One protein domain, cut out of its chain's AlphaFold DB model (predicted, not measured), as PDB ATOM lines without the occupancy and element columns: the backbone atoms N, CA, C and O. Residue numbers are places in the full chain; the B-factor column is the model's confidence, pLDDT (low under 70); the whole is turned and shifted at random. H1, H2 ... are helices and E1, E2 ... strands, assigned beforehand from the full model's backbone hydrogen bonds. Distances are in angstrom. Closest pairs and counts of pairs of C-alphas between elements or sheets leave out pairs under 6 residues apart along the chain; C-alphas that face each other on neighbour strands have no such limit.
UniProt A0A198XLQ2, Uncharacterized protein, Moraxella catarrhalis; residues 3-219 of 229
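Overview. This is residues 3 to 219 of the 229 residues of an uncharacterized protein of Moraxella catarrhalis (UniProt A0A198XLQ2). Two strongly twisted antiparallel sheets, one of five strands and one of three, stand partly face to face as a crossed sandwich, with H1 and H10 over one face of the five-stranded sheet and H4 lying across the three-stranded one. From this body two extensions reach away along the longest axis: H5, H6 and H7 in one, H8 and H9 in the other. The printed part has 217 residues with ten named helices and eight named strands, in the order E1 E2 E3 E4 E5 H1 H2 H3 H4 H5 H6 H7 E6 E7 H8 H9 E8 H10, and the class is mixed, helices and strands. The five-stranded sheet is branched at E3, and the smaller one has the order E6 - E7 - E8. The whole is compact, with a radius of gyration of the C-alphas of 19.3 A and spans of 58 by 42 by 32 A.

Along the chain. The larger sheet holds E1, residues 3 to 5, from C-alpha 3 at (17.311, 0.946, -6.923); E2, residues 18 to 26, 25.4 A long; E3, residues 29 to 36, 23.3 A; E4, residues 39 to 41; and E5, residues 47 to 49. The smaller holds E6, residues 145 to 152, 23.0 A; E7, residues 155 to 163, 25.9 A; and E8, residues 192 to 200, 26.6 A. The helices are H1, residues 50 to 57; H2, 60 to 64; H3, 69 to 72; H4, 76 to 87, 16.2 A; H5, 89 to 99, 14.8 A; H6, 109 to 113, from C-alpha 109 at (-30.194, 13.089, 10.207); H7, 115 to 122; H8, 170 to 175; H9, 177 to 180; and H10, 201 to 217, 24.4 A, which ends at C-alpha 217 at (24.154, 15.148, -5.248).

Arrangement. E1 E2 E3 E4 form a meander, each strand the antiparallel neighbour of the one before. In the hairpin E1 and E2, N 3 and O 20 are 2.8 A apart; in the hairpin E2 and E3, N 21 and O 33 are 2.8 A apart. On the other side of E3 from E2 lie E4, with N 34 and O 41 at 2.9 A, and E5, with N 30 and O 48 at 2.9 A. H10 is on this sheet over E1, at a height of 8.7 A, along the strands. On the same face H1 lies over E3, at a height of 9.9 A. H1 and H10 touch at a shallow tilt of 17 degrees, opposite ways, closest at the C-alphas of Leu 54 and Ile 212, 6.1 A. The sheets form a sandwich, two sheets face to face, their strands at 72 degrees. In the smaller sheet N 148 and O 159 of the hairpin E6 and E7 are 2.9 A apart, and N 158 and O 197 of E7 and E8 2.8 A. H4 on one face makes two layers, a helix and a sheet; its height is 8.8 A, and it runs across the strands, at 78 degrees to E7 on the local plane. H3 lies over E6 on the same face, and H2 only grazes this sheet with residues 62 to 64. H4 and H5 touch only at the corner, the C-alphas of Gln 85 and Tyr 92 being closest at 5.2 A. H5 and H7 touch, about perpendicular at 88 degrees, closest at the C-alphas of Arg 93 and Phe 119, 6.3 A. H6 and H7 meet only through their link. H8 and H9 touch only at the corner, closest at the C-alphas of Arg 173 and Ala 179, 5.7 A; both are apart from H5, H6 and H7. Every O i to N i+4 pair is within hydrogen-bond range in H1, H2, H4, H6, H7 and H10, against 5 of 7 in H5 and 1 of 2 in H8; H3 and H9 are too short for such a pair.

Size, cuts and confidence. The C-alphas farthest apart, of Glu 106 and Met 217, are 59.2 A apart. The printed part has no cut. The long links are E1 to E2, H7 to E6 and H9 to E8. Mean pLDDT of the printed part is 86.0; residues 7 to 16, 65 to 66, 169 to 172, 174 to 182 and 218 to 219 are under 70.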
ATOM      1  N   PHE A   3      16.628   1.583  -8.039       92.94
ATOM      2  CA  PHE A   3      17.311   0.946  -6.923       92.94
ATOM      3  C   PHE A   3      16.616  -0.377  -6.614       92.94
ATOM      4  O   PHE A   3      15.479  -0.386  -6.146       92.94
ATOM      5  N   GLU A   4      17.276  -1.492  -6.905       88.38
ATOM      6  CA  GLU A   4      16.741  -2.828  -6.636       88.38
ATOM      7  C   GLU A   4      17.157  -3.290  -5.240       88.38
ATOM      8  O   GLU A   4      18.331  -3.191  -4.872       88.38
ATOM      9  N   ILE A   5      16.206  -3.814  -4.466       85.69
ATOM     10  CA  ILE A   5      16.474  -4.382  -3.144       85.69
ATOM     11  C   ILE A   5      16.473  -5.909  -3.286       85.69
ATOM     12  O   ILE A   5      15.467  -6.478  -3.720       85.69
ATOM     13  N   PRO A   6      17.585  -6.596  -2.964       75.75
ATOM     14  CA  PRO A   6      17.639  -8.041  -3.088       75.75
ATOM     15  C   PRO A   6      16.650  -8.716  -2.130       75.75
ATOM     16  O   PRO A   6      16.448  -8.303  -0.990       75.75
ATOM     17  N   CYS A   7      16.016  -9.777  -2.618       66.94
ATOM     18  CA  CYS A   7      15.079 -10.579  -1.841       66.94
ATOM     19  C   CYS A   7      15.819 -11.624  -0.993       66.94
ATOM     20  O   CYS A   7      16.878 -12.135  -1.385       66.94
ATOM     21  N   ASN A   8      15.213 -12.021   0.129       63.00
ATOM     22  CA  ASN A   8      15.712 -13.103   0.975       63.00
ATOM     23  C   ASN A   8      15.684 -14.450   0.220       63.00
ATOM     24  O   ASN A   8      14.642 -15.083   0.081       63.00
ATOM     25  N   ARG A   9      16.848 -14.915  -0.254       55.38
ATOM     26  CA  ARG A   9      16.987 -16.143  -1.065       55.38
ATOM     27  C   ARG A   9      16.666 -17.447  -0.320       55.38
ATOM     28  O   ARG A   9      16.640 -18.491  -0.965       55.38
ATOM     29  N   GLN A  10      16.477 -17.414   1.001       47.66
ATOM     30  CA  GLN A  10      16.246 -18.611   1.820       47.66
ATOM     31  C   GLN A  10      14.772 -18.870   2.158       47.66
ATOM     32  O   GLN A  10      14.464 -19.974   2.604       47.66
ATOM     33  N   SER A  11      13.855 -17.923   1.924       47.97
ATOM     34  CA  SER A  11      12.417 -18.190   2.043       47.97
ATOM     35  C   SER A  11      11.846 -18.632   0.691       47.97
ATOM     36  O   SER A  11      12.217 -18.124  -0.369       47.97
ATOM     37  N   SER A  12      10.896 -19.569   0.709       43.75
ATOM     38  CA  SER A  12      10.097 -19.938  -0.471       43.75
ATOM     39  C   SER A  12       9.250 -18.775  -1.020       43.75
ATOM     40  O   SER A  12       8.629 -18.917  -2.068       43.75
ATOM     41  N   GLU A  13       9.246 -17.629  -0.331       45.69
ATOM     42  CA  GLU A  13       8.545 -16.384  -0.665       45.69
ATOM     43  C   GLU A  13       9.451 -15.329  -1.321       45.69
ATOM     44  O   GLU A  13       9.034 -14.191  -1.537       45.69
ATOM     45  N   CYS A  14      10.661 -15.710  -1.752       51.72
ATOM     46  CA  CYS A  14      11.545 -14.908  -2.614       51.72
ATOM     47  C   CYS A  14      10.952 -14.634  -4.023       51.72
ATOM     48  O   CYS A  14      11.672 -14.394  -4.993       51.72
ATOM     49  N   SER A  15       9.628 -14.711  -4.177       51.53
ATOM     50  CA  SER A  15       8.921 -14.343  -5.395       51.53
ATOM     51  C   SER A  15       8.745 -12.835  -5.518       51.53
ATOM     52  O   SER A  15       8.626 -12.366  -6.646       51.53
ATOM     53  N   LYS A  16       8.727 -12.092  -4.393       64.75
ATOM     54  CA  LYS A  16       8.373 -10.670  -4.404       64.75
ATOM     55  C   LYS A  16       9.582  -9.739  -4.512       64.75
ATOM     56  O   LYS A  16      10.307  -9.575  -3.532       64.75
ATOM     57  N   ARG A  17       9.805  -9.118  -5.677       82.44
ATOM     58  CA  ARG A  17      10.905  -8.145  -5.889       82.44
ATOM     59  C   ARG A  17      10.453  -6.731  -5.563       82.44
ATOM     60  O   ARG A  17       9.426  -6.297  -6.080       82.44
ATOM     61  N   LEU A  18      11.242  -6.020  -4.756       92.00
ATOM     62  CA  LEU A  18      11.040  -4.607  -4.445       92.00
ATOM     63  C   LEU A  18      12.118  -3.754  -5.117       92.00
ATOM     64  O   LEU A  18      13.313  -3.967  -4.912       92.00
ATOM     65  N   SER A  19      11.676  -2.737  -5.848       94.62
ATOM     66  CA  SER A  19      12.535  -1.679  -6.369       94.62
ATOM     67  C   SER A  19      11.970  -0.310  -6.015       94.62
ATOM     68  O   SER A  19      10.755  -0.120  -5.978       94.62
ATOM     69  N   ILE A  20      12.852   0.659  -5.791       96.38
ATOM     70  CA  ILE A  20      12.498   2.069  -5.627       96.38
ATOM     71  C   ILE A  20      12.975   2.803  -6.874       96.38
ATOM     72  O   ILE A  20      14.138   2.706  -7.267       96.38
ATOM     73  N   ILE A  21      12.062   3.506  -7.527       96.00
ATOM     74  CA  ILE A  21      12.303   4.215  -8.778       96.00
ATOM     75  C   ILE A  21      12.217   5.700  -8.471       96.00
ATOM     76  O   ILE A  21      11.203   6.176  -7.967       96.00
ATOM     77  N   ILE A  22      13.306   6.412  -8.749       95.94
ATOM     78  CA  ILE A  22      13.420   7.845  -8.489       95.94
ATOM     79  C   ILE A  22      13.802   8.556  -9.776       95.94
ATOM     80  O   ILE A  22      14.899   8.331 -10.295       95.94
ATOM     81  N   GLU A  23      12.940   9.420 -10.298       94.31
ATOM     82  CA  GLU A  23      13.210  10.168 -11.529       94.31
ATOM     83  C   GLU A  23      13.354  11.659 -11.236       94.31
ATOM     84  O   GLU A  23      12.633  12.213 -10.416       94.31
ATOM     85  N   ASN A  24      14.307  12.318 -11.897       93.75
ATOM     86  CA  ASN A  24      14.424  13.772 -11.861       93.75
ATOM     87  C   ASN A  24      13.490  14.349 -12.929       93.75
ATOM     88  O   ASN A  24      13.698  14.100 -14.118       93.75
ATOM     89  N   LEU A  25      12.483  15.109 -12.504       92.75
ATOM     90  CA  LEU A  25      11.484  15.719 -13.386       92.75
ATOM     91  C   LEU A  25      11.869  17.143 -13.822       92.75
ATOM     92  O   LEU A  25      11.158  17.766 -14.609       92.75
ATOM     93  N   GLY A  26      13.002  17.652 -13.338       86.88
ATOM     94  CA  GLY A  26      13.550  18.965 -13.656       86.88
ATOM     95  C   GLY A  26      13.709  19.853 -12.422       86.88
ATOM     96  O   GLY A  26      12.945  19.776 -11.462       86.88
ATOM     97  N   SER A  27      14.701  20.747 -12.478       84.38
ATOM     98  CA  SER A  27      15.081  21.650 -11.383       84.38
ATOM     99  C   SER A  27      15.308  20.901 -10.057       84.38
ATOM    100  O   SER A  27      16.353  20.272  -9.904       84.38
ATOM    101  N   ASP A  28      14.331  20.941  -9.144       90.25
ATOM    102  CA  ASP A  28      14.349  20.340  -7.804       90.25
ATOM    103  C   ASP A  28      13.174  19.363  -7.577       90.25
ATOM    104  O   ASP A  28      12.923  18.938  -6.451       90.25
ATOM    105  N   PHE A  29      12.433  19.005  -8.632       94.19
ATOM    106  CA  PHE A  29      11.311  18.068  -8.553       94.19
ATOM    107  C   PHE A  29      11.747  16.653  -8.902       94.19
ATOM    108  O   PHE A  29      12.404  16.408  -9.916       94.19
ATOM    109  N   PHE A  30      11.335  15.712  -8.063       95.81
ATOM    110  CA  PHE A  30      11.612  14.296  -8.237       95.81
ATOM    111  C   PHE A  30      10.311  13.515  -8.175       95.81
ATOM    112  O   PHE A  30       9.377  13.931  -7.498       95.81
ATOM    113  N   SER A  31      10.252  12.383  -8.861       95.94
ATOM    114  CA  SER A  31       9.282  11.343  -8.547       95.94
ATOM    115  C   SER A  31       9.928  10.287  -7.668       95.94
ATOM    116  O   SER A  31      11.123  10.009  -7.792       95.94
ATOM    117  N   VAL A  32       9.136   9.693  -6.784       96.81
ATOM    118  CA  VAL A  32       9.500   8.489  -6.040       96.81
ATOM    119  C   VAL A  32       8.328   7.540  -6.163       96.81
ATOM    120  O   VAL A  32       7.225   7.866  -5.734       96.81
ATOM    121  N   ASN A  33       8.571   6.363  -6.723       95.81
ATOM    122  CA  ASN A  33       7.596   5.290  -6.823       95.81
ATOM    123  C   ASN A  33       8.230   3.972  -6.386       95.81
ATOM    124  O   ASN A  33       9.402   3.700  -6.653       95.81
ATOM    125  N   PHE A  34       7.433   3.119  -5.760       95.75
ATOM    126  CA  PHE A  34       7.824   1.761  -5.412       95.75
ATOM    127  C   PHE A  34       7.309   0.806  -6.480       95.75
ATOM    128  O   PHE A  34       6.225   0.995  -7.022       95.75
ATOM    129  N   CYS A  35       8.081  -0.223  -6.797       93.75
ATOM    130  CA  CYS A  35       7.682  -1.286  -7.703       93.75
ATOM    131  C   CYS A  35       7.787  -2.613  -6.959       93.75
ATOM    132  O   CYS A  35       8.883  -3.020  -6.572       93.75
ATOM    133  N   VAL A  36       6.644  -3.262  -6.746       90.69
ATOM    134  CA  VAL A  36       6.540  -4.583  -6.122       90.69
ATOM    135  C   VAL A  36       5.974  -5.542  -7.154       90.69
ATOM    136  O   VAL A  36       4.824  -5.400  -7.575       90.69
ATOM    137  N   ASP A  37       6.775  -6.508  -7.592       85.75
ATOM    138  CA  ASP A  37       6.375  -7.485  -8.617       85.75
ATOM    139  C   ASP A  37       5.826  -6.844  -9.885       85.75
ATOM    140  O   ASP A  37       4.747  -7.197 -10.362       85.75
ATOM    141  N   MET A  38       6.562  -5.866 -10.417       85.56
ATOM    142  CA  MET A  38       6.179  -5.102 -11.610       85.56
ATOM    143  C   MET A  38       4.912  -4.246 -11.436       85.56
ATOM    144  O   MET A  38       4.426  -3.681 -12.414       85.56
ATOM    145  N   ASN A  39       4.382  -4.120 -10.215       89.38
ATOM    146  CA  ASN A  39       3.261  -3.238  -9.907       89.38
ATOM    147  C   ASN A  39       3.769  -1.984  -9.205       89.38
ATOM    148  O   ASN A  39       4.425  -2.067  -8.165       89.38
ATOM    149  N   PHE A  40       3.433  -0.826  -9.765       92.12
ATOM    150  CA  PHE A  40       3.768   0.460  -9.172       92.12
ATOM    151  C   PHE A  40       2.891   0.769  -7.963       92.12
ATOM    152  O   PHE A  40       1.694   0.477  -7.962       92.12
ATOM    153  N   PHE A  41       3.498   1.400  -6.967       92.69
ATOM    154  CA  PHE A  41       2.847   1.928  -5.786       92.69
ATOM    155  C   PHE A  41       3.402   3.337  -5.481       92.69
ATOM    156  O   PHE A  41       4.607   3.470  -5.245       92.69
ATOM    157  N   PRO A  42       2.560   4.386  -5.487       92.69
ATOM    158  CA  PRO A  42       1.182   4.387  -5.987       92.69
ATOM    159  C   PRO A  42       1.117   4.080  -7.495       92.69
ATOM    160  O   PRO A  42       2.138   4.019  -8.178       92.69
ATOM    161  N   HIS A  43      -0.094   3.869  -8.022       90.12
ATOM    162  CA  HIS A  43      -0.315   3.564  -9.447       90.12
ATOM    163  C   HIS A  43      -0.147   4.772 -10.389       90.12
ATOM    164  O   HIS A  43      -0.218   4.615 -11.606       90.12
ATOM    165  N   TYR A  44       0.069   5.966  -9.840       91.75
ATOM    166  CA  TYR A  44       0.433   7.179 -10.572       91.75
ATOM    167  C   TYR A  44       1.850   7.618 -10.197       91.75
ATOM    168  O   TYR A  44       2.435   7.132  -9.232       91.75
ATOM    169  N   LEU A  45       2.404   8.553 -10.962       92.69
ATOM    170  CA  LEU A  45       3.704   9.151 -10.680       92.69
ATOM    171  C   LEU A  45       3.591  10.073  -9.457       92.69
ATOM    172  O   LEU A  45       3.035  11.160  -9.580       92.69
ATOM    173  N   ALA A  46       4.092   9.642  -8.300       95.00
ATOM    174  CA  ALA A  46       4.114  10.468  -7.095       95.00
ATOM    175  C   ALA A  46       5.352  11.357  -7.133       95.00
ATOM    176  O   ALA A  46       6.474  10.846  -7.202       95.00
ATOM    177  N   TYR A  47       5.162  12.674  -7.115       95.44
ATOM    178  CA  TYR A  47       6.260  13.620  -7.277       95.44
ATOM    179  C   TYR A  47       6.150  14.818  -6.349       95.44
ATOM    180  O   TYR A  47       5.073  15.324  -6.061       95.44
ATOM    181  N   ASN A  48       7.301  15.304  -5.904       95.50
ATOM    182  CA  ASN A  48       7.383  16.466  -5.038       95.50
ATOM    183  C   ASN A  48       8.787  17.085  -5.081       95.50
ATOM    184  O   ASN A  48       9.677  16.624  -5.804       95.50
ATOM    185  N   LEU A  49       8.986  18.148  -4.305       94.88
ATOM    186  CA  LEU A  49      10.298  18.726  -4.066       94.88
ATOM    187  C   LEU A  49      11.221  17.676  -3.456       94.88
ATOM    188  O   LEU A  49      10.889  16.992  -2.487       94.88
ATOM    189  N   ARG A  50      12.435  17.612  -3.981       94.56
ATOM    190  CA  ARG A  50      13.494  16.713  -3.534       94.56
ATOM    191  C   ARG A  50      13.708  16.720  -2.024       94.56
ATOM    192  O   ARG A  50      13.925  15.662  -1.442       94.56
ATOM    193  N   GLY A  51      13.652  17.898  -1.396       93.75
ATOM    194  CA  GLY A  51      13.848  18.052   0.047       93.75
ATOM    195  C   GLY A  51      12.824  17.284   0.889       93.75
ATOM    196  O   GLY A  51      13.170  16.813   1.971       93.75
ATOM    197  N   ILE A  52      11.600  17.102   0.380       94.31
ATOM    198  CA  ILE A  52      10.553  16.312   1.043       94.31
ATOM    199  C   ILE A  52      10.950  14.836   1.048       94.31
ATOM    200  O   ILE A  52      11.024  14.230   2.116       94.31
ATOM    201  N   PHE A  53      11.325  14.287  -0.111       95.06
ATOM    202  CA  PHE A  53      11.789  12.900  -0.181       95.06
ATOM    203  C   PHE A  53      13.074  12.686   0.610       95.06
ATOM    204  O   PHE A  53      13.163  11.725   1.365       95.06
ATOM    205  N   LEU A  54      14.051  13.589   0.497       94.88
ATOM    206  CA  LEU A  54      15.309  13.479   1.233       94.88
ATOM    207  C   LEU A  54      15.062  13.378   2.742       94.88
ATOM    208  O   LEU A  54      15.624  12.494   3.382       94.88
ATOM    209  N   LYS A  55      14.176  14.218   3.293       93.69
ATOM    210  CA  LYS A  55      13.788  14.156   4.709       93.69
ATOM    211  C   LYS A  55      13.164  12.808   5.076       93.69
ATOM    212  O   LYS A  55      13.436  12.294   6.155       93.69
ATOM    213  N   SER A  56      12.342  12.239   4.196       93.38
ATOM    214  CA  SER A  56      11.723  10.938   4.447       93.38
ATOM    215  C   SER A  56      12.722   9.777   4.413       93.38
ATOM    216  O   SER A  56      12.668   8.884   5.258       93.38
ATOM    217  N   PHE A  57      13.662   9.785   3.465       94.81
ATOM    218  CA  PHE A  57      14.698   8.753   3.366       94.81
ATOM    219  C   PHE A  57      15.770   8.880   4.461       94.81
ATOM    220  O   PHE A  57      16.335   7.866   4.856       94.81
ATOM    221  N   ASP A  58      16.032  10.083   4.980       92.50
ATOM    222  CA  ASP A  58      16.977  10.328   6.086       92.50
ATOM    223  C   ASP A  58      16.338  10.187   7.486       92.50
ATOM    224  O   ASP A  58      16.944  10.513   8.508       92.50
ATOM    225  N   ASN A  59      15.101   9.688   7.568       88.06
ATOM    226  CA  ASN A  59      14.452   9.426   8.846       88.06
ATOM    227  C   ASN A  59      15.091   8.197   9.519       88.06
ATOM    228  O   ASN A  59      14.773   7.053   9.218       88.06
ATOM    229  N   LYS A  60      16.020   8.421  10.446       82.62
ATOM    230  CA  LYS A  60      16.691   7.316  11.144       82.62
ATOM    231  C   LYS A  60      15.760   6.527  12.043       82.62
ATOM    232  O   LYS A  60      15.927   5.322  12.140       82.62
ATOM    233  N   GLU A  61      14.774   7.168  12.661       84.19
ATOM    234  CA  GLU A  61      13.855   6.491  13.577       84.19
ATOM    235  C   GLU A  61      13.104   5.376  12.843       84.19
ATOM    236  O   GLU A  61      13.170   4.229  13.265       84.19
ATOM    237  N   ILE A  62      12.521   5.638  11.667       85.75
ATOM    238  CA  ILE A  62      11.780   4.602  10.925       85.75
ATOM    239  C   ILE A  62      12.653   3.396  10.521       85.75
ATOM    240  O   ILE A  62      12.187   2.255  10.517       85.75
ATOM    241  N   PHE A  63      13.932   3.621  10.209       83.81
ATOM    242  CA  PHE A  63      14.836   2.574   9.726       83.81
ATOM    243  C   PHE A  63      15.668   1.893  10.820       83.81
ATOM    244  O   PHE A  63      16.102   0.757  10.631       83.81
ATOM    245  N   GLU A  64      15.895   2.568  11.945       75.69
ATOM    246  CA  GLU A  64      16.701   2.093  13.076       75.69
ATOM    247  C   GLU A  64      15.828   1.661  14.275       75.69
ATOM    248  O   GLU A  64      16.356   1.099  15.237       75.69
ATOM    249  N   ASN A  65      14.501   1.870  14.218       66.44
ATOM    250  CA  ASN A  65      13.561   1.489  15.276       66.44
ATOM    251  C   ASN A  65      13.578  -0.014  15.600       66.44
ATOM    252  O   ASN A  65      13.844  -0.872  14.751       66.44
ATOM    253  N   GLN A  66      13.267  -0.295  16.872       64.44
ATOM    254  CA  GLN A  66      13.390  -1.585  17.551       64.44
ATOM    255  C   GLN A  66      12.614  -2.729  16.882       64.44
ATOM    256  O   GLN A  66      11.589  -2.537  16.229       64.44
ATOM    257  N   VAL A  67      13.118  -3.944  17.117       73.88
ATOM    258  CA  VAL A  67      12.484  -5.221  16.770       73.88
ATOM    259  C   VAL A  67      11.023  -5.222  17.215       73.88
ATOM    260  O   VAL A  67      10.734  -4.982  18.386       73.88
ATOM    261  N   ASN A  68      10.110  -5.505  16.286       80.38
ATOM    262  CA  ASN A  68       8.684  -5.563  16.569       80.38
ATOM    263  C   ASN A  68       8.108  -6.953  16.266       80.38
ATOM    264  O   ASN A  68       7.539  -7.195  15.200       80.38
ATOM    265  N   ASP A  69       8.272  -7.863  17.228       83.75
ATOM    266  CA  ASP A  69       7.826  -9.261  17.130       83.75
ATOM    267  C   ASP A  69       6.307  -9.373  16.932       83.75
ATOM    268  O   ASP A  69       5.837 -10.217  16.159       83.75
ATOM    269  N   ASP A  70       5.547  -8.497  17.596       87.56
ATOM    270  CA  ASP A  70       4.083  -8.515  17.605       87.56
ATOM    271  C   ASP A  70       3.497  -8.244  16.220       87.56
ATOM    272  O   ASP A  70       2.502  -8.852  15.832       87.56
ATOM    273  N   PHE A  71       4.122  -7.352  15.451       92.00
ATOM    274  CA  PHE A  71       3.700  -7.037  14.091       92.00
ATOM    275  C   PHE A  71       4.316  -7.984  13.071       92.00
ATOM    276  O   PHE A  71       3.657  -8.383  12.109       92.00
ATOM    277  N   PHE A  72       5.583  -8.353  13.261       91.69
ATOM    278  CA  PHE A  72       6.317  -9.099  12.249       91.69
ATOM    279  C   PHE A  72       5.718 -10.485  11.992       91.69
ATOM    280  O   PHE A  72       5.755 -10.955  10.858       91.69
ATOM    281  N   ASN A  73       5.109 -11.118  12.994       91.44
ATOM    282  CA  ASN A  73       4.540 -12.463  12.860       91.44
ATOM    283  C   ASN A  73       3.068 -12.493  12.408       91.44
ATOM    284  O   ASN A  73       2.506 -13.576  12.240       91.44
ATOM    285  N   LEU A  74       2.433 -11.335  12.201       95.38
ATOM    286  CA  LEU A  74       1.068 -11.271  11.676       95.38
ATOM    287  C   LEU A  74       1.035 -11.610  10.179       95.38
ATOM    288  O   LEU A  74       1.957 -11.276   9.427       95.38
ATOM    289  N   ASP A  75      -0.065 -12.230   9.747       95.19
ATOM    290  CA  ASP A  75      -0.408 -12.322   8.329       95.19
ATOM    291  C   ASP A  75      -0.689 -10.931   7.744       95.19
ATOM    292  O   ASP A  75      -1.083 -10.014   8.468       95.19
ATOM    293  N   ASP A  76      -0.517 -10.779   6.429       95.56
ATOM    294  CA  ASP A  76      -0.603  -9.490   5.729       95.56
ATOM    295  C   ASP A  76      -1.884  -8.711   6.066       95.56
ATOM    296  O   ASP A  76      -1.838  -7.494   6.268       95.56
ATOM    297  N   ARG A  77      -3.033  -9.395   6.171       95.44
ATOM    298  CA  ARG A  77      -4.316  -8.731   6.421       95.44
ATOM    299  C   ARG A  77      -4.424  -8.241   7.860       95.44
ATOM    300  O   ARG A  77      -4.803  -7.090   8.073       95.44
ATOM    301  N   ARG A  78      -4.077  -9.076   8.842       96.69
ATOM    302  CA  ARG A  78      -4.049  -8.653  10.253       96.69
ATOM    303  C   ARG A  78      -3.005  -7.574  10.497       96.69
ATOM    304  O   ARG A  78      -3.283  -6.637  11.238       96.69
ATOM    305  N   LEU A  79      -1.851  -7.678   9.843       97.12
ATOM    306  CA  LEU A  79      -0.797  -6.675   9.887       97.12
ATOM    307  C   LEU A  79      -1.311  -5.320   9.390       97.12
ATOM    308  O   LEU A  79      -1.164  -4.321  10.087       97.12
ATOM    309  N   MET A  80      -1.985  -5.293   8.236       97.38
ATOM    310  CA  MET A  80      -2.613  -4.086   7.695       97.38
ATOM    311  C   MET A  80      -3.586  -3.450   8.694       97.38
ATOM    312  O   MET A  80      -3.454  -2.271   9.012       97.38
ATOM    313  N   ILE A  81      -4.542  -4.231   9.209       96.56
ATOM    314  CA  ILE A  81      -5.554  -3.741  10.158       96.56
ATOM    315  C   ILE A  81      -4.873  -3.172  11.403       96.56
ATOM    316  O   ILE A  81      -5.223  -2.083  11.851       96.56
ATOM    317  N   ARG A  82      -3.875  -3.883  11.941       95.81
ATOM    318  CA  ARG A  82      -3.171  -3.478  13.158       95.81
ATOM    319  C   ARG A  82      -2.342  -2.204  12.960       95.81
ATOM    320  O   ARG A  82      -2.321  -1.360  13.851       95.81
ATOM    321  N   LEU A  83      -1.702  -2.038  11.801       96.00
ATOM    322  CA  LEU A  83      -0.965  -0.817  11.452       96.00
ATOM    323  C   LEU A  83      -1.905   0.386  11.314       96.00
ATOM    324  O   LEU A  83      -1.631   1.441  11.879       96.00
ATOM    325  N   ILE A  84      -3.045   0.225  10.632       96.12
ATOM    326  CA  ILE A  84      -4.053   1.292  10.525       96.12
ATOM    327  C   ILE A  84      -4.655   1.619  11.897       96.12
ATOM    328  O   ILE A  84      -4.813   2.791  12.224       96.12
ATOM    329  N   GLN A  85      -4.928   0.602  12.717       94.31
ATOM    330  CA  GLN A  85      -5.438   0.768  14.076       94.31
ATOM    331  C   GLN A  85      -4.518   1.620  14.958       94.31
ATOM    332  O   GLN A  85      -5.019   2.460  15.702       94.31
ATOM    333  N   GLU A  86      -3.203   1.387  14.918       92.75
ATOM    334  CA  GLU A  86      -2.252   2.150  15.736       92.75
ATOM    335  C   GLU A  86      -1.964   3.537  15.153       92.75
ATOM    336  O   GLU A  86      -1.871   4.499  15.908       92.75
ATOM    337  N   SER A  87      -1.844   3.669  13.829       93.44
ATOM    338  CA  SER A  87      -1.331   4.898  13.208       93.44
ATOM    339  C   SER A  87      -2.390   5.888  12.736       93.44
ATOM    340  O   SER A  87      -2.083   7.072  12.585       93.44
ATOM    341  N   PHE A  88      -3.621   5.429  12.516       93.06
ATOM    342  CA  PHE A  88      -4.731   6.239  12.019       93.06
ATOM    343  C   PHE A  88      -5.994   5.946  12.834       93.06
ATOM    344  O   PHE A  88      -6.976   5.403  12.320       93.06
ATOM    345  N   VAL A  89      -5.969   6.312  14.121       90.44
ATOM    346  CA  VAL A  89      -7.062   6.053  15.075       90.44
ATOM    347  C   VAL A  89      -8.379   6.612  14.554       90.44
ATOM    348  O   VAL A  89      -9.390   5.912  14.603       90.44
ATOM    349  N   TYR A  90      -8.374   7.820  13.978       87.12
ATOM    350  CA  TYR A  90      -9.589   8.384  13.386       87.12
ATOM    351  C   TYR A  90     -10.169   7.490  12.279       87.12
ATOM    352  O   TYR A  90     -11.371   7.261  12.249       87.12
ATOM    353  N   MET A  91      -9.341   6.907  11.406       89.75
ATOM    354  CA  MET A  91      -9.832   5.969  10.387       89.75
ATOM    355  C   MET A  91     -10.364   4.681  11.025       89.75
ATOM    356  O   MET A  91     -11.443   4.215  10.667       89.75
ATOM    357  N   TYR A  92      -9.635   4.122  11.991       91.38
ATOM    358  CA  TYR A  92     -10.008   2.870  12.650       91.38
ATOM    359  C   TYR A  92     -11.302   2.972  13.472       91.38
ATOM    360  O   TYR A  92     -12.038   1.993  13.571       91.38
ATOM    361  N   ARG A  93     -11.642   4.149  14.008       89.06
ATOM    362  CA  ARG A  93     -12.904   4.369  14.739       89.06
ATOM    363  C   ARG A  93     -14.151   4.019  13.915       89.06
ATOM    364  O   ARG A  93     -15.150   3.606  14.493       89.06
ATOM    365  N   ARG A  94     -14.091   4.077  12.578       86.94
ATOM    366  CA  ARG A  94     -15.172   3.595  11.688       86.94
ATOM    367  C   ARG A  94     -15.434   2.102  11.861       86.94
ATOM    368  O   ARG A  94     -16.582   1.677  11.933       86.94
ATOM    369  N   GLU A  95     -14.370   1.312  11.960       89.50
ATOM    370  CA  GLU A  95     -14.467  -0.114  12.264       89.50
ATOM    371  C   GLU A  95     -15.023  -0.327  13.681       89.50
ATOM    372  O   GLU A  95     -15.862  -1.200  13.874       89.50
ATOM    373  N   GLU A  96     -14.638   0.500  14.663       90.12
ATOM    374  CA  GLU A  96     -15.198   0.427  16.025       90.12
ATOM    375  C   GLU A  96     -16.716   0.721  16.040       90.12
ATOM    376  O   GLU A  96     -17.465  -0.014  16.684       90.12
ATOM    377  N   ILE A  97     -17.200   1.712  15.275       88.31
ATOM    378  CA  ILE A  97     -18.644   1.990  15.095       88.31
ATOM    379  C   ILE A  97     -19.377   0.764  14.549       88.31
ATOM    380  O   ILE A  97     -20.449   0.407  15.048       88.31
ATOM    381  N   ILE A  98     -18.808   0.119  13.529       87.19
ATOM    382  CA  ILE A  98     -19.379  -1.077  12.903       87.19
ATOM    383  C   ILE A  98     -19.426  -2.234  13.905       87.19
ATOM    384  O   ILE A  98     -20.490  -2.818  14.113       87.19
ATOM    385  N   GLN A  99     -18.307  -2.533  14.572       88.69
ATOM    386  CA  GLN A  99     -18.191  -3.640  15.530       88.69
ATOM    387  C   GLN A  99     -19.121  -3.480  16.737       88.69
ATOM    388  O   GLN A  99     -19.649  -4.467  17.249       88.69
ATOM    389  N   LEU A 100     -19.339  -2.242  17.185       89.88
ATOM    390  CA  LEU A 100     -20.258  -1.918  18.276       89.88
ATOM    391  C   LEU A 100     -21.714  -1.763  17.808       89.88
ATOM    392  O   LEU A 100     -22.596  -1.546  18.638       89.88
ATOM    393  N   ASN A 101     -21.978  -1.887  16.502       86.25
ATOM    394  CA  ASN A 101     -23.291  -1.686  15.891       86.25
ATOM    395  C   ASN A 101     -23.907  -0.322  16.281       86.25
ATOM    396  O   ASN A 101     -25.091  -0.228  16.610       86.25
ATOM    397  N   LEU A 102     -23.077   0.729  16.273       86.69
ATOM    398  CA  LEU A 102     -23.443   2.110  16.622       86.69
ATOM    399  C   LEU A 102     -23.875   2.949  15.412       86.69
ATOM    400  O   LEU A 102     -24.061   4.154  15.548       86.69
ATOM    401  N   TYR A 103     -24.023   2.336  14.240       82.69
ATOM    402  CA  TYR A 103     -24.527   2.977  13.028       82.69
ATOM    403  C   TYR A 103     -26.049   2.804  12.901       82.69
ATOM    404  O   TYR A 103     -26.608   1.823  13.412       82.69
ATOM    405  N   PRO A 104     -26.750   3.738  12.237       80.25
ATOM    406  CA  PRO A 104     -28.193   3.677  12.141       80.25
ATOM    407  C   PRO A 104     -28.591   2.600  11.116       80.25
ATOM    408  O   PRO A 104     -27.892   2.348  10.134       80.25
ATOM    409  N   ARG A 105     -29.707   1.903  11.362       75.75
ATOM    410  CA  ARG A 105     -30.219   0.870  10.434       75.75
ATOM    411  C   ARG A 105     -31.058   1.446   9.293       75.75
ATOM    412  O   ARG A 105     -31.327   0.761   8.309       75.75
ATOM    413  N   GLU A 106     -31.493   2.682   9.462       75.31
ATOM    414  CA  GLU A 106     -32.250   3.481   8.510       75.31
ATOM    415  C   GLU A 106     -31.638   4.882   8.503       75.31
ATOM    416  O   GLU A 106     -30.890   5.231   9.410       75.31
ATOM    417  N   TYR A 107     -31.924   5.678   7.480       75.50
ATOM    418  CA  TYR A 107     -31.421   7.047   7.411       75.50
ATOM    419  C   TYR A 107     -31.879   7.876   8.630       75.50
ATOM    420  O   TYR A 107     -33.073   7.911   8.926       75.50
ATOM    421  N   ASP A 108     -30.942   8.551   9.304       80.88
ATOM    422  CA  ASP A 108     -31.193   9.365  10.502       80.88
ATOM    423  C   ASP A 108     -30.303  10.621  10.517       80.88
ATOM    424  O   ASP A 108     -29.118  10.543  10.841       80.88
ATOM    425  N   ASP A 109     -30.883  11.785  10.200       81.19
ATOM    426  CA  ASP A 109     -30.194  13.089  10.207       81.19
ATOM    427  C   ASP A 109     -29.539  13.404  11.560       81.19
ATOM    428  O   ASP A 109     -28.422  13.922  11.612       81.19
ATOM    429  N   SER A 110     -30.200  13.044  12.666       84.69
ATOM    430  CA  SER A 110     -29.705  13.347  14.010       84.69
ATOM    431  C   SER A 110     -28.454  12.545  14.350       84.69
ATOM    432  O   SER A 110     -27.581  13.023  15.078       84.69
ATOM    433  N   TRP A 111     -28.320  11.341  13.793       84.38
ATOM    434  CA  TRP A 111     -27.106  10.555  13.941       84.38
ATOM    435  C   TRP A 111     -25.932  11.203  13.201       84.38
ATOM    436  O   TRP A 111     -24.840  11.269  13.758       84.38
ATOM    437  N   PHE A 112     -26.155  11.755  12.001       77.06
ATOM    438  CA  PHE A 112     -25.110  12.442  11.228       77.06
ATOM    439  C   PHE A 112     -24.632  13.728  11.890       77.06
ATOM    440  O   PHE A 112     -23.428  13.968  11.948       77.06
ATOM    441  N   GLU A 113     -25.545  14.520  12.448       83.12
ATOM    442  CA  GLU A 113     -25.186  15.723  13.211       83.12
ATOM    443  C   GLU A 113     -24.293  15.399  14.420       83.12
ATOM    444  O   GLU A 113     -23.467  16.217  14.823       83.12
ATOM    445  N   ASN A 114     -24.431  14.193  14.977       84.12
ATOM    446  CA  ASN A 114     -23.646  13.714  16.112       84.12
ATOM    447  C   ASN A 114     -22.513  12.755  15.714       84.12
ATOM    448  O   ASN A 114     -21.828  12.241  16.597       84.12
ATOM    449  N   TYR A 115     -22.296  12.503  14.419       79.38
ATOM    450  CA  TYR A 115     -21.339  11.500  13.946       79.38
ATOM    451  C   TYR A 115     -19.922  11.815  14.425       79.38
ATOM    452  O   TYR A 115     -19.281  10.964  15.032       79.38
ATOM    453  N   ASP A 116     -19.462  13.057  14.284       77.69
ATOM    454  CA  ASP A 116     -18.135  13.453  14.775       77.69
ATOM    455  C   ASP A 116     -18.020  13.333  16.308       77.69
ATOM    456  O   ASP A 116     -17.002  12.871  16.827       77.69
ATOM    457  N   LEU A 117     -19.094  13.638  17.046       82.75
ATOM    458  CA  LEU A 117     -19.138  13.462  18.505       82.75
ATOM    459  C   LEU A 117     -19.067  11.982  18.911       82.75
ATOM    460  O   LEU A 117     -18.517  11.660  19.965       82.75
ATOM    461  N   LEU A 118     -19.606  11.067  18.101       80.81
ATOM    462  CA  LEU A 118     -19.443   9.627  18.309       80.81
ATOM    463  C   LEU A 118     -17.968   9.230  18.205       80.81
ATOM    464  O   LEU A 118     -17.486   8.509  19.078       80.81
ATOM    465  N   PHE A 119     -17.225   9.736  17.213       78.00
ATOM    466  CA  PHE A 119     -15.792   9.433  17.072       78.00
ATOM    467  C   PHE A 119     -15.013   9.818  18.322       78.00
ATOM    468  O   PHE A 119     -14.212   9.019  18.807       78.00
ATOM    469  N   ASP A 120     -15.265  11.008  18.858       78.44
ATOM    470  CA  ASP A 120     -14.540  11.520  20.020       78.44
ATOM    471  C   ASP A 120     -14.788  10.711  21.299       78.44
ATOM    472  O   ASP A 120     -13.921  10.660  22.170       78.44
ATOM    473  N   ASN A 121     -15.930  10.025  21.392       80.75
ATOM    474  CA  ASN A 121     -16.342   9.295  22.592       80.75
ATOM    475  C   ASN A 121     -16.115   7.772  22.526       80.75
ATOM    476  O   ASN A 121     -16.250   7.099  23.549       80.75
ATOM    477  N   ILE A 122     -15.790   7.207  21.358       81.50
ATOM    478  CA  ILE A 122     -15.677   5.747  21.174       81.50
ATOM    479  C   ILE A 122     -14.412   5.163  21.804       81.50
ATOM    480  O   ILE A 122     -14.470   4.105  22.432       81.50
ATOM    481  N   SER A 123     -13.260   5.821  21.645       76.62
ATOM    482  CA  SER A 123     -12.007   5.322  22.210       76.62
ATOM    483  C   SER A 123     -10.987   6.427  22.489       76.62
ATOM    484  O   SER A 123     -10.739   7.303  21.659       76.62
ATOM    485  N   ASN A 124     -10.324   6.324  23.646       81.69
ATOM    486  CA  ASN A 124      -9.212   7.193  24.057       81.69
ATOM    487  C   ASN A 124      -7.854   6.687  23.528       81.69
ATOM    488  O   ASN A 124      -6.833   6.855  24.191       81.69
ATOM    489  N   ARG A 125      -7.834   5.981  22.390       84.25
ATOM    490  CA  ARG A 125      -6.577   5.485  21.811       84.25
ATOM    491  C   ARG A 125      -5.752   6.666  21.309       84.25
ATOM    492  O   ARG A 125      -6.276   7.532  20.616       84.25
ATOM    493  N   GLU A 126      -4.466   6.656  21.623       87.56
ATOM    494  CA  GLU A 126      -3.508   7.596  21.051       87.56
ATOM    495  C   GLU A 126      -2.980   7.063  19.715       87.56
ATOM    496  O   GLU A 126      -2.783   5.856  19.550       87.56
ATOM    497  N   GLU A 127      -2.763   7.964  18.756       89.38
ATOM    498  CA  GLU A 127      -2.137   7.618  17.480       89.38
ATOM    499  C   GLU A 127      -0.630   7.404  17.669       89.38
ATOM    500  O   GLU A 127       0.074   8.284  18.161       89.38
ATOM    501  N   ASN A 128      -0.122   6.256  17.221       89.19
ATOM    502  CA  ASN A 128       1.304   5.960  17.127       89.19
ATOM    503  C   ASN A 128       1.688   5.743  15.657       89.19
ATOM    504  O   ASN A 128       1.258   4.780  15.014       89.19
ATOM    505  N   ARG A 129       2.546   6.624  15.134       88.56
ATOM    506  CA  ARG A 129       3.012   6.604  13.739       88.56
ATOM    507  C   ARG A 129       4.486   6.219  13.599       88.56
ATOM    508  O   ARG A 129       5.048   6.387  12.525       88.56
ATOM    509  N   ASP A 130       5.097   5.629  14.623       87.94
ATOM    510  CA  ASP A 130       6.546   5.349  14.668       87.94
ATOM    511  C   ASP A 130       7.004   4.318  13.618       87.94
ATOM    512  O   ASP A 130       8.193   4.187  13.327       87.94
ATOM    513  N   LYS A 131       6.048   3.562  13.057       91.25
ATOM    514  CA  LYS A 131       6.247   2.572  11.983       91.25
ATOM    515  C   LYS A 131       5.834   3.097  10.607       91.25
ATOM    516  O   LYS A 131       6.022   2.395   9.612       91.25
ATOM    517  N   LEU A 132       5.198   4.268  10.540       93.06
ATOM    518  CA  LEU A 132       4.756   4.865   9.287       93.06
ATOM    519  C   LEU A 132       5.964   5.508   8.615       93.06
ATOM    520  O   LEU A 132       6.550   6.463   9.121       93.06
ATOM    521  N   TRP A 133       6.311   5.006   7.438       93.94
ATOM    522  CA  TRP A 133       7.291   5.655   6.595       93.94
ATOM    523  C   TRP A 133       6.603   6.742   5.780       93.94
ATOM    524  O   TRP A 133       6.105   6.520   4.676       93.94
ATOM    525  N   GLU A 134       6.526   7.929   6.374       90.06
ATOM    526  CA  GLU A 134       5.909   9.095   5.754       90.06
ATOM    527  C   GLU A 134       6.800   9.624   4.614       90.06
ATOM    528  O   GLU A 134       7.650  10.491   4.813       90.06
ATOM    529  N   ILE A 135       6.652   9.035   3.418       90.12
ATOM    530  CA  ILE A 135       7.324   9.463   2.174       90.12
ATOM    531  C   ILE A 135       6.940  10.896   1.836       90.12
ATOM    532  O   ILE A 135       7.792  11.775   1.724       90.12
ATOM    533  N   ASP A 136       5.638  11.096   1.677       91.56
ATOM    534  CA  ASP A 136       5.002  12.373   1.420       91.56
ATOM    535  C   ASP A 136       3.509  12.232   1.721       91.56
ATOM    536  O   ASP A 136       2.821  11.394   1.138       91.56
ATOM    537  N   SER A 137       2.990  13.047   2.632       88.56
ATOM    538  CA  SER A 137       1.574  13.009   2.981       88.56
ATOM    539  C   SER A 137       0.675  13.421   1.818       88.56
ATOM    540  O   SER A 137      -0.400  12.842   1.674       88.56
ATOM    541  N   MET A 138       1.103  14.357   0.967       91.62
ATOM    542  CA  MET A 138       0.293  14.861  -0.144       91.62
ATOM    543  C   MET A 138       0.154  13.819  -1.245       91.62
ATOM    544  O   MET A 138      -0.964  13.510  -1.649       91.62
ATOM    545  N   GLU A 139       1.270  13.237  -1.679       93.75
ATOM    546  CA  GLU A 139       1.275  12.268  -2.772       93.75
ATOM    547  C   GLU A 139       0.952  10.839  -2.330       93.75
ATOM    548  O   GLU A 139       0.588  10.038  -3.182       93.75
ATOM    549  N   TYR A 140       1.032  10.491  -1.039       94.88
ATOM    550  CA  TYR A 140       0.743   9.133  -0.555       94.88
ATOM    551  C   TYR A 140      -0.466   9.094   0.383       94.88
ATOM    552  O   TYR A 140      -1.565   8.717  -0.033       94.88
ATOM    553  N   THR A 141      -0.292   9.495   1.643       92.81
ATOM    554  CA  THR A 141      -1.282   9.296   2.718       92.81
ATOM    555  C   THR A 141      -2.639   9.929   2.386       92.81
ATOM    556  O   THR A 141      -3.695   9.302   2.524       92.81
ATOM    557  N   ASN A 142      -2.632  11.154   1.855       91.88
ATOM    558  CA  ASN A 142      -3.837  11.887   1.464       91.88
ATOM    559  C   ASN A 142      -4.541  11.273   0.251       91.88
ATOM    560  O   ASN A 142      -5.741  11.483   0.085       91.88
ATOM    561  N   ASN A 143      -3.854  10.444  -0.526       92.69
ATOM    562  CA  ASN A 143      -4.423   9.696  -1.645       92.69
ATOM    563  C   ASN A 143      -4.726   8.230  -1.298       92.69
ATOM    564  O   ASN A 143      -5.113   7.461  -2.173       92.69
ATOM    565  N   GLY A 144      -4.609   7.846  -0.021       94.31
ATOM    566  CA  GLY A 144      -4.935   6.498   0.449       94.31
ATOM    567  C   GLY A 144      -3.811   5.482   0.256       94.31
ATOM    568  O   GLY A 144      -4.082   4.288   0.228       94.31
ATOM    569  N   TYR A 145      -2.561   5.922   0.126       95.88
ATOM    570  CA  TYR A 145      -1.400   5.039   0.065       95.88
ATOM    571  C   TYR A 145      -0.589   5.179   1.348       95.88
ATOM    572  O   TYR A 145      -0.159   6.274   1.698       95.88
ATOM    573  N   PHE A 146      -0.358   4.071   2.039       96.56
ATOM    574  CA  PHE A 146       0.392   4.044   3.290       96.56
ATOM    575  C   PHE A 146       1.542   3.053   3.173       96.56
ATOM    576  O   PHE A 146       1.356   1.934   2.687       96.56
ATOM    577  N   ILE A 147       2.724   3.463   3.623       96.38
ATOM    578  CA  ILE A 147       3.918   2.622   3.616       96.38
ATOM    579  C   ILE A 147       4.416   2.513   5.044       96.38
ATOM    580  O   ILE A 147       4.663   3.522   5.698       96.38
ATOM    581  N   PHE A 148       4.566   1.286   5.522       95.88
ATOM    582  CA  PHE A 148       5.080   1.011   6.854       95.88
ATOM    583  C   PHE A 148       6.354   0.184   6.790       95.88
ATOM    584  O   PHE A 148       6.528  -0.650   5.895       95.88
ATOM    585  N   ILE A 149       7.215   0.397   7.779       94.94
ATOM    586  CA  ILE A 149       8.441  -0.363   7.992       94.94
ATOM    587  C   ILE A 149       8.322  -1.089   9.328       94.94
ATOM    588  O   ILE A 149       8.132  -0.474  10.376       94.94
ATOM    589  N   VAL A 150       8.420  -2.417   9.284       94.12
ATOM    590  CA  VAL A 150       8.397  -3.279  10.471       94.12
ATOM    591  C   VAL A 150       9.703  -4.061  10.519       94.12
ATOM    592  O   VAL A 150       9.913  -4.996   9.744       94.12
ATOM    593  N   ASN A 151      10.596  -3.663  11.421       91.50
ATOM    594  CA  ASN A 151      11.908  -4.283  11.587       91.50
ATOM    595  C   ASN A 151      11.842  -5.486  12.538       91.50
ATOM    596  O   ASN A 151      11.184  -5.437  13.577       91.50
ATOM    597  N   HIS A 152      12.564  -6.557  12.210       90.56
ATOM    598  CA  HIS A 152      12.710  -7.741  13.051       90.56
ATOM    599  C   HIS A 152      14.063  -8.430  12.833       90.56
ATOM    600  O   HIS A 152      14.300  -9.118  11.836       90.56
ATOM    601  N   LEU A 153      14.955  -8.294  13.816       87.62
ATOM    602  CA  LEU A 153      16.305  -8.861  13.810       87.62
ATOM    603  C   LEU A 153      17.105  -8.500  12.542       87.62
ATOM    604  O   LEU A 153      17.710  -7.436  12.476       87.62
ATOM    605  N   LYS A 154      17.156  -9.407  11.559       89.25
ATOM    606  CA  LYS A 154      17.900  -9.250  10.296       89.25
ATOM    607  C   LYS A 154      17.002  -8.938   9.100       89.25
ATOM    608  O   LYS A 154      17.529  -8.712   8.008       89.25
ATOM    609  N   ASN A 155      15.690  -8.964   9.300       90.19
ATOM    610  CA  ASN A 155      14.697  -8.815   8.254       90.19
ATOM    611  C   ASN A 155      13.828  -7.589   8.533       90.19
ATOM    612  O   ASN A 155      13.559  -7.225   9.676       90.19
ATOM    613  N   THR A 156      13.357  -6.971   7.464       91.94
ATOM    614  CA  THR A 156      12.443  -5.838   7.500       91.94
ATOM    615  C   THR A 156      11.274  -6.156   6.582       91.94
ATOM    616  O   THR A 156      11.475  -6.520   5.423       91.94
ATOM    617  N   LYS A 157      10.050  -6.013   7.090       93.81
ATOM    618  CA  LYS A 157       8.841  -6.001   6.268       93.81
ATOM    619  C   LYS A 157       8.573  -4.569   5.820       93.81
ATOM    620  O   LYS A 157       8.413  -3.678   6.653       93.81
ATOM    621  N   VAL A 158       8.506  -4.369   4.509       95.19
ATOM    622  CA  VAL A 158       7.968  -3.157   3.890       95.19
ATOM    623  C   VAL A 158       6.521  -3.454   3.518       95.19
ATOM    624  O   VAL A 158       6.247  -4.357   2.721       95.19
ATOM    625  N   VAL A 159       5.592  -2.740   4.147       96.25
ATOM    626  CA  VAL A 159       4.151  -2.982   4.030       96.25
ATOM    627  C   VAL A 159       3.523  -1.850   3.234       96.25
ATOM    628  O   VAL A 159       3.552  -0.699   3.660       96.25
ATOM    629  N   PHE A 160       2.934  -2.187   2.094       97.00
ATOM    630  CA  PHE A 160       2.244  -1.269   1.197       97.00
ATOM    631  C   PHE A 160       0.741  -1.459   1.354       97.00
ATOM    632  O   PHE A 160       0.222  -2.529   1.039       97.00
ATOM    633  N   ILE A 161       0.038  -0.440   1.839       97.38
ATOM    634  CA  ILE A 161      -1.413  -0.471   2.049       97.38
ATOM    635  C   ILE A 161      -2.058   0.545   1.114       97.38
ATOM    636  O   ILE A 161      -1.708   1.722   1.151       97.38
ATOM    637  N   SER A 162      -3.016   0.105   0.302       95.75
ATOM    638  CA  SER A 162      -3.836   0.998  -0.518       95.75
ATOM    639  C   SER A 162      -5.274   1.012  -0.019       95.75
ATOM    640  O   SER A 162      -5.875  -0.043   0.189       95.75
ATOM    641  N   TYR A 163      -5.845   2.199   0.062       94.81
ATOM    642  CA  TYR A 163      -7.219   2.470   0.436       94.81
ATOM    643  C   TYR A 163      -7.889   3.268  -0.681       94.81
ATOM    644  O   TYR A 163      -7.511   4.403  -0.978       94.81
ATOM    645  N   ASN A 164      -8.885   2.664  -1.323       90.81
ATOM    646  CA  ASN A 164      -9.599   3.298  -2.419       90.81
ATOM    647  C   ASN A 164     -10.727   4.197  -1.898       90.81
ATOM    648  O   ASN A 164     -11.874   3.771  -1.780       90.81
ATOM    649  N   LYS A 165     -10.392   5.469  -1.661       84.00
ATOM    650  CA  LYS A 165     -11.336   6.512  -1.225       84.00
ATOM    651  C   LYS A 165     -12.542   6.676  -2.151       84.00
ATOM    652  O   LYS A 165     -13.621   6.993  -1.680       84.00
ATOM    653  N   ASN A 166     -12.379   6.437  -3.453       81.44
ATOM    654  CA  ASN A 166     -13.467   6.601  -4.422       81.44
ATOM    655  C   ASN A 166     -14.521   5.491  -4.317       81.44
ATOM    656  O   ASN A 166     -15.657   5.683  -4.739       81.44
ATOM    657  N   LEU A 167     -14.131   4.323  -3.798       76.19
ATOM    658  CA  LEU A 167     -15.046   3.221  -3.500       76.19
ATOM    659  C   LEU A 167     -15.539   3.263  -2.051       76.19
ATOM    660  O   LEU A 167     -16.424   2.487  -1.690       76.19
ATOM    661  N   ASP A 168     -14.967   4.138  -1.223       76.88
ATOM    662  CA  ASP A 168     -15.423   4.360   0.138       76.88
ATOM    663  C   ASP A 168     -16.408   5.525   0.213       76.88
ATOM    664  O   ASP A 168     -16.061   6.653   0.561       76.88
ATOM    665  N   ASP A 169     -17.664   5.228  -0.114       69.94
ATOM    666  CA  ASP A 169     -18.781   6.098   0.232       69.94
ATOM    667  C   ASP A 169     -19.071   5.957   1.732       69.94
ATOM    668  O   ASP A 169     -19.927   5.175   2.147       69.94
ATOM    669  N   GLU A 170     -18.291   6.672   2.546       64.81
ATOM    670  CA  GLU A 170     -18.344   6.618   4.010       64.81
ATOM    671  C   GLU A 170     -19.776   6.766   4.538       64.81
ATOM    672  O   GLU A 170     -20.215   5.973   5.368       64.81
ATOM    673  N   LEU A 171     -20.522   7.737   4.004       62.91
ATOM    674  CA  LEU A 171     -21.922   7.947   4.357       62.91
ATOM    675  C   LEU A 171     -22.803   6.872   3.719       62.91
ATOM    676  O   LEU A 171     -23.646   6.290   4.396       62.91
ATOM    677  N   GLY A 172     -22.582   6.523   2.451       64.88
ATOM    678  CA  GLY A 172     -23.320   5.460   1.770       64.88
ATOM    679  C   GLY A 172     -23.250   4.103   2.464       64.88
ATOM    680  O   GLY A 172     -24.241   3.379   2.448       64.88
ATOM    681  N   ARG A 173     -22.152   3.748   3.142       70.38
ATOM    682  CA  ARG A 173     -22.077   2.497   3.923       70.38
ATOM    683  C   ARG A 173     -23.082   2.452   5.068       70.38
ATOM    684  O   ARG A 173     -23.633   1.386   5.337       70.38
ATOM    685  N   PHE A 174     -23.306   3.591   5.718       69.75
ATOM    686  CA  PHE A 174     -24.210   3.727   6.860       69.75
ATOM    687  C   PHE A 174     -25.620   4.179   6.464       69.75
ATOM    688  O   PHE A 174     -26.544   4.013   7.250       69.75
ATOM    689  N   CYS A 175     -25.799   4.725   5.255       59.81
ATOM    690  CA  CYS A 175     -27.070   5.258   4.757       59.81
ATOM    691  C   CYS A 175     -27.759   4.364   3.730       59.81
ATOM    692  O   CYS A 175     -28.971   4.471   3.558       59.81
ATOM    693  N   ASN A 176     -27.015   3.545   2.980       65.06
ATOM    694  CA  ASN A 176     -27.591   2.756   1.899       65.06
ATOM    695  C   ASN A 176     -28.328   1.551   2.501       65.06
ATOM    696  O   ASN A 176     -27.673   0.643   3.022       65.06
ATOM    697  N   PRO A 177     -29.667   1.469   2.378       61.91
ATOM    698  CA  PRO A 177     -30.435   0.365   2.944       61.91
ATOM    699  C   PRO A 177     -29.989  -1.006   2.420       61.91
ATOM    700  O   PRO A 177     -30.177  -2.012   3.098       61.91
ATOM    701  N   GLU A 178     -29.401  -1.074   1.223       63.62
ATOM    702  CA  GLU A 178     -28.832  -2.309   0.679       63.62
ATOM    703  C   GLU A 178     -27.459  -2.655   1.269       63.62
ATOM    704  O   GLU A 178     -27.151  -3.839   1.399       63.62
ATOM    705  N   ALA A 179     -26.647  -1.656   1.635       62.31
ATOM    706  CA  ALA A 179     -25.341  -1.857   2.271       62.31
ATOM    707  C   ALA A 179     -25.488  -2.195   3.762       62.31
ATOM    708  O   ALA A 179     -24.883  -3.154   4.230       62.31
ATOM    709  N   ILE A 180     -26.378  -1.495   4.476       61.06
ATOM    710  CA  ILE A 180     -26.732  -1.770   5.880       61.06
ATOM    711  C   ILE A 180     -27.255  -3.205   6.035       61.06
ATOM    712  O   ILE A 180     -26.883  -3.919   6.964       61.06
ATOM    713  N   LYS A 181     -28.086  -3.673   5.091       57.88
ATOM    714  CA  LYS A 181     -28.596  -5.057   5.081       57.88
ATOM    715  C   LYS A 181     -27.512  -6.113   4.842       57.88
ATOM    716  O   LYS A 181     -27.787  -7.293   5.048       57.88
ATOM    717  N   LYS A 182     -26.318  -5.718   4.387       66.38
ATOM    718  CA  LYS A 182     -25.217  -6.614   4.005       66.38
ATOM    719  C   LYS A 182     -24.087  -6.705   5.032       66.38
ATOM    720  O   LYS A 182     -23.101  -7.357   4.705       66.38
ATOM    721  N   ASP A 183     -24.255  -6.148   6.236       73.62
ATOM    722  CA  ASP A 183     -23.217  -6.098   7.281       73.62
ATOM    723  C   ASP A 183     -21.998  -5.281   6.801       73.62
ATOM    724  O   ASP A 183     -21.080  -5.832   6.184       73.62
ATOM    725  N   PRO A 184     -22.016  -3.941   6.970       79.50
ATOM    726  CA  PRO A 184     -20.964  -3.081   6.443       79.50
ATOM    727  C   PRO A 184     -19.610  -3.476   7.035       79.50
ATOM    728  O   PRO A 184     -19.490  -3.736   8.225       79.50
ATOM    729  N   LYS A 185     -18.568  -3.486   6.201       84.25
ATOM    730  CA  LYS A 185     -17.186  -3.746   6.624       84.25
ATOM    731  C   LYS A 185     -16.329  -2.549   6.259       84.25
ATOM    732  O   LYS A 185     -16.347  -2.125   5.099       84.25
ATOM    733  N   PHE A 186     -15.586  -2.005   7.224       88.69
ATOM    734  CA  PHE A 186     -14.637  -0.933   6.931       88.69
ATOM    735  C   PHE A 186     -13.420  -1.510   6.210       88.69
ATOM    736  O   PHE A 186     -13.105  -1.098   5.095       88.69
ATOM    737  N   PHE A 187     -12.813  -2.557   6.776       91.81
ATOM    738  CA  PHE A 187     -11.756  -3.327   6.121       91.81
ATOM    739  C   PHE A 187     -12.327  -4.358   5.137       91.81
ATOM    740  O   PHE A 187     -12.164  -5.570   5.308       91.81
ATOM    741  N   ASP A 188     -12.964  -3.880   4.072       89.38
ATOM    742  CA  ASP A 188     -13.381  -4.694   2.925       89.38
ATOM    743  C   ASP A 188     -12.224  -4.877   1.917       89.38
ATOM    744  O   ASP A 188     -11.388  -3.986   1.756       89.38
ATOM    745  N   GLU A 189     -12.132  -6.035   1.258       90.44
ATOM    746  CA  GLU A 189     -11.044  -6.356   0.312       90.44
ATOM    747  C   GLU A 189     -11.141  -5.597  -1.020       90.44
ATOM    748  O   GLU A 189     -10.130  -5.408  -1.695       90.44
ATOM    749  N   SER A 190     -12.333  -5.128  -1.401       87.94
ATOM    750  CA  SER A 190     -12.525  -4.316  -2.610       87.94
ATOM    751  C   SER A 190     -12.068  -2.863  -2.439       87.94
ATOM    752  O   SER A 190     -11.833  -2.170  -3.428       87.94
ATOM    753  N   ILE A 191     -11.905  -2.409  -1.192       90.31
ATOM    754  CA  ILE A 191     -11.493  -1.040  -0.847       90.31
ATOM    755  C   ILE A 191     -10.075  -1.001  -0.277       90.31
ATOM    756  O   ILE A 191      -9.307  -0.099  -0.615       90.31
ATOM    757  N   TRP A 192      -9.717  -1.974   0.564       95.19
ATOM    758  CA  TRP A 192      -8.421  -2.056   1.230       95.19
ATOM    759  C   TRP A 192      -7.597  -3.209   0.686       95.19
ATOM    760  O   TRP A 192      -7.965  -4.372   0.862       95.19
ATOM    761  N   SER A 193      -6.421  -2.896   0.152       95.38
ATOM    762  CA  SER A 193      -5.439  -3.894  -0.269       95.38
ATOM    763  C   SER A 193      -4.130  -3.727   0.497       95.38
ATOM    764  O   SER A 193      -3.771  -2.625   0.911       95.38
ATOM    765  N   VAL A 194      -3.420  -4.835   0.687       96.25
ATOM    766  CA  VAL A 194      -2.105  -4.862   1.323       96.25
ATOM    767  C   VAL A 194      -1.156  -5.722   0.505       96.25
ATOM    768  O   VAL A 194      -1.527  -6.788   0.008       96.25
ATOM    769  N   ARG A 195       0.087  -5.265   0.377       94.94
ATOM    770  CA  ARG A 195       1.207  -6.073  -0.092       94.94
ATOM    771  C   ARG A 195       2.369  -5.936   0.870       94.94
ATOM    772  O   ARG A 195       2.825  -4.831   1.141       94.94
ATOM    773  N   VAL A 196       2.870  -7.068   1.343       94.19
ATOM    774  CA  VAL A 196       4.063  -7.126   2.185       94.19
ATOM    775  C   VAL A 196       5.222  -7.697   1.379       94.19
ATOM    776  O   VAL A 196       5.057  -8.697   0.667       94.19
ATOM    777  N   VAL A 197       6.383  -7.055   1.497       93.31
ATOM    778  CA  VAL A 197       7.669  -7.571   1.017       93.31
ATOM    779  C   VAL A 197       8.620  -7.672   2.198       93.31
ATOM    780  O   VAL A 197       8.794  -6.708   2.939       93.31
ATOM    781  N   GLU A 198       9.251  -8.828   2.360       92.50
ATOM    782  CA  GLU A 198      10.311  -9.029   3.344       92.50
ATOM    783  C   GLU A 198      11.686  -8.925   2.673       92.50
ATOM    784  O   GLU A 198      11.958  -9.578   1.663       92.50
ATOM    785  N   VAL A 199      12.560  -8.103   3.249       90.94
ATOM    786  CA  VAL A 199      13.919  -7.837   2.758       90.94
ATOM    787  C   VAL A 199      14.925  -7.966   3.897       90.94
ATOM    788  O   VAL A 199      14.570  -7.820   5.067       90.94
ATOM    789  N   TYR A 200      16.199  -8.201   3.580       90.50
ATOM    790  CA  TYR A 200      17.243  -8.113   4.597       90.50
ATOM    791  C   TYR A 200      17.467  -6.657   4.997       90.50
ATOM    792  O   TYR A 200      17.747  -5.805   4.153       90.50
ATOM    793  N   THR A 201      17.419  -6.380   6.298       90.06
ATOM    794  CA  THR A 201      17.539  -5.021   6.843       90.06
ATOM    795  C   THR A 201      18.833  -4.346   6.383       90.06
ATOM    796  O   THR A 201      18.817  -3.205   5.936       90.06
ATOM    797  N   ALA A 202      19.963  -5.059   6.406       90.88
ATOM    798  CA  ALA A 202      21.255  -4.501   5.999       90.88
ATOM    799  C   ALA A 202      21.316  -4.116   4.505       90.88
ATOM    800  O   ALA A 202      21.938  -3.113   4.143       90.88
ATOM    801  N   GLU A 203      20.669  -4.897   3.638       90.88
ATOM    802  CA  GLU A 203      20.620  -4.626   2.197       90.88
ATOM    803  C   GLU A 203      19.676  -3.458   1.907       90.88
ATOM    804  O   GLU A 203      20.032  -2.541   1.167       90.88
ATOM    805  N   PHE A 204      18.521  -3.436   2.573       92.00
ATOM    806  CA  PHE A 204      17.574  -2.334   2.486       92.00
ATOM    807  C   PHE A 204      18.206  -1.006   2.922       92.00
ATOM    808  O   PHE A 204      18.201  -0.046   2.155       92.00
ATOM    809  N   LEU A 205      18.871  -0.967   4.082       92.31
ATOM    810  CA  LEU A 205      19.578   0.224   4.574       92.31
ATOM    811  C   LEU A 205      20.681   0.698   3.620       92.31
ATOM    812  O   LEU A 205      20.921   1.899   3.486       92.31
ATOM    813  N   THR A 206      21.370  -0.232   2.954       93.75
ATOM    814  CA  THR A 206      22.353   0.111   1.916       93.75
ATOM    815  C   THR A 206      21.698   0.862   0.762       93.75
ATOM    816  O   THR A 206      22.224   1.889   0.332       93.75
ATOM    817  N   VAL A 207      20.544   0.387   0.290       94.75
ATOM    818  CA  VAL A 207      19.774   1.051  -0.771       94.75
ATOM    819  C   VAL A 207      19.272   2.424  -0.322       94.75
ATOM    820  O   VAL A 207      19.440   3.396  -1.057       94.75
ATOM    821  N   ILE A 208      18.751   2.549   0.903       95.31
ATOM    822  CA  ILE A 208      18.322   3.842   1.462       95.31
ATOM    823  C   ILE A 208      19.483   4.849   1.466       95.31
ATOM    824  O   ILE A 208      19.328   5.972   0.990       95.31
ATOM    825  N   LYS A 209      20.687   4.438   1.884       94.88
ATOM    826  CA  LYS A 209      21.887   5.296   1.833       94.88
ATOM    827  C   LYS A 209      22.248   5.728   0.410       94.88
ATOM    828  O   LYS A 209      22.642   6.873   0.199       94.88
ATOM    829  N   GLN A 210      22.120   4.836  -0.573       95.75
ATOM    830  CA  GLN A 210      22.354   5.182  -1.979       95.75
ATOM    831  C   GLN A 210      21.338   6.213  -2.487       95.75
ATOM    832  O   GLN A 210      21.727   7.149  -3.185       95.75
ATOM    833  N   ILE A 211      20.067   6.081  -2.097       95.75
ATOM    834  CA  ILE A 211      19.005   7.040  -2.423       95.75
ATOM    835  C   ILE A 211      19.297   8.413  -1.809       95.75
ATOM    836  O   ILE A 211      19.267   9.411  -2.530       95.75
ATOM    837  N   ILE A 212      19.641   8.474  -0.518       95.19
ATOM    838  CA  ILE A 212      20.009   9.726   0.168       95.19
ATOM    839  C   ILE A 212      21.160  10.420  -0.569       95.19
ATOM    840  O   ILE A 212      21.092  11.621  -0.840       95.19
ATOM    841  N   ASN A 213      22.197   9.666  -0.949       94.56
ATOM    842  CA  ASN A 213      23.328  10.207  -1.701       94.56
ATOM    843  C   ASN A 213      22.890  10.752  -3.069       94.56
ATOM    844  O   ASN A 213      23.259  11.867  -3.430       94.56
ATOM    845  N   TYR A 214      22.069  10.003  -3.812       94.31
ATOM    846  CA  TYR A 214      21.561  10.428  -5.118       94.31
ATOM    847  C   TYR A 214      20.737  11.721  -5.033       94.31
ATOM    848  O   TYR A 214      20.960  12.648  -5.815       94.31
ATOM    849  N   LEU A 215      19.832  11.814  -4.055       93.44
ATOM    850  CA  LEU A 215      19.033  13.015  -3.803       93.44
ATOM    851  C   LEU A 215      19.903  14.182  -3.295       93.44
ATOM    852  O   LEU A 215      19.631  15.339  -3.595       93.44
ATOM    853  N   SER A 216      20.993  13.923  -2.578       91.62
ATOM    854  CA  SER A 216      21.888  14.992  -2.112       91.62
ATOM    855  C   SER A 216      22.750  15.581  -3.239       91.62
ATOM    856  O   SER A 216      22.955  16.794  -3.289       91.62
ATOM    857  N   MET A 217      23.223  14.749  -4.177       82.88
ATOM    858  CA  MET A 217      24.154  15.148  -5.248       82.88
ATOM    859  C   MET A 217      23.504  15.889  -6.426       82.88
ATOM    860  O   MET A 217      24.196  16.543  -7.206       82.88
ATOM    861  N   SER A 218      22.184  15.820  -6.591       62.47
ATOM    862  CA  SER A 218      21.486  16.402  -7.749       62.47
ATOM    863  C   SER A 218      21.464  17.943  -7.802       62.47
ATOM    864  O   SER A 218      20.962  18.507  -8.772       62.47
ATOM    865  N   ASN A 219      22.077  18.627  -6.827       53.03
ATOM    866  CA  ASN A 219      22.302  20.080  -6.828       53.03
ATOM    867  C   ASN A 219      23.410  20.555  -7.783       53.03
ATOM    868  O   ASN A 219      23.355  21.683  -8.282       53.03
TER     869      ASN A 219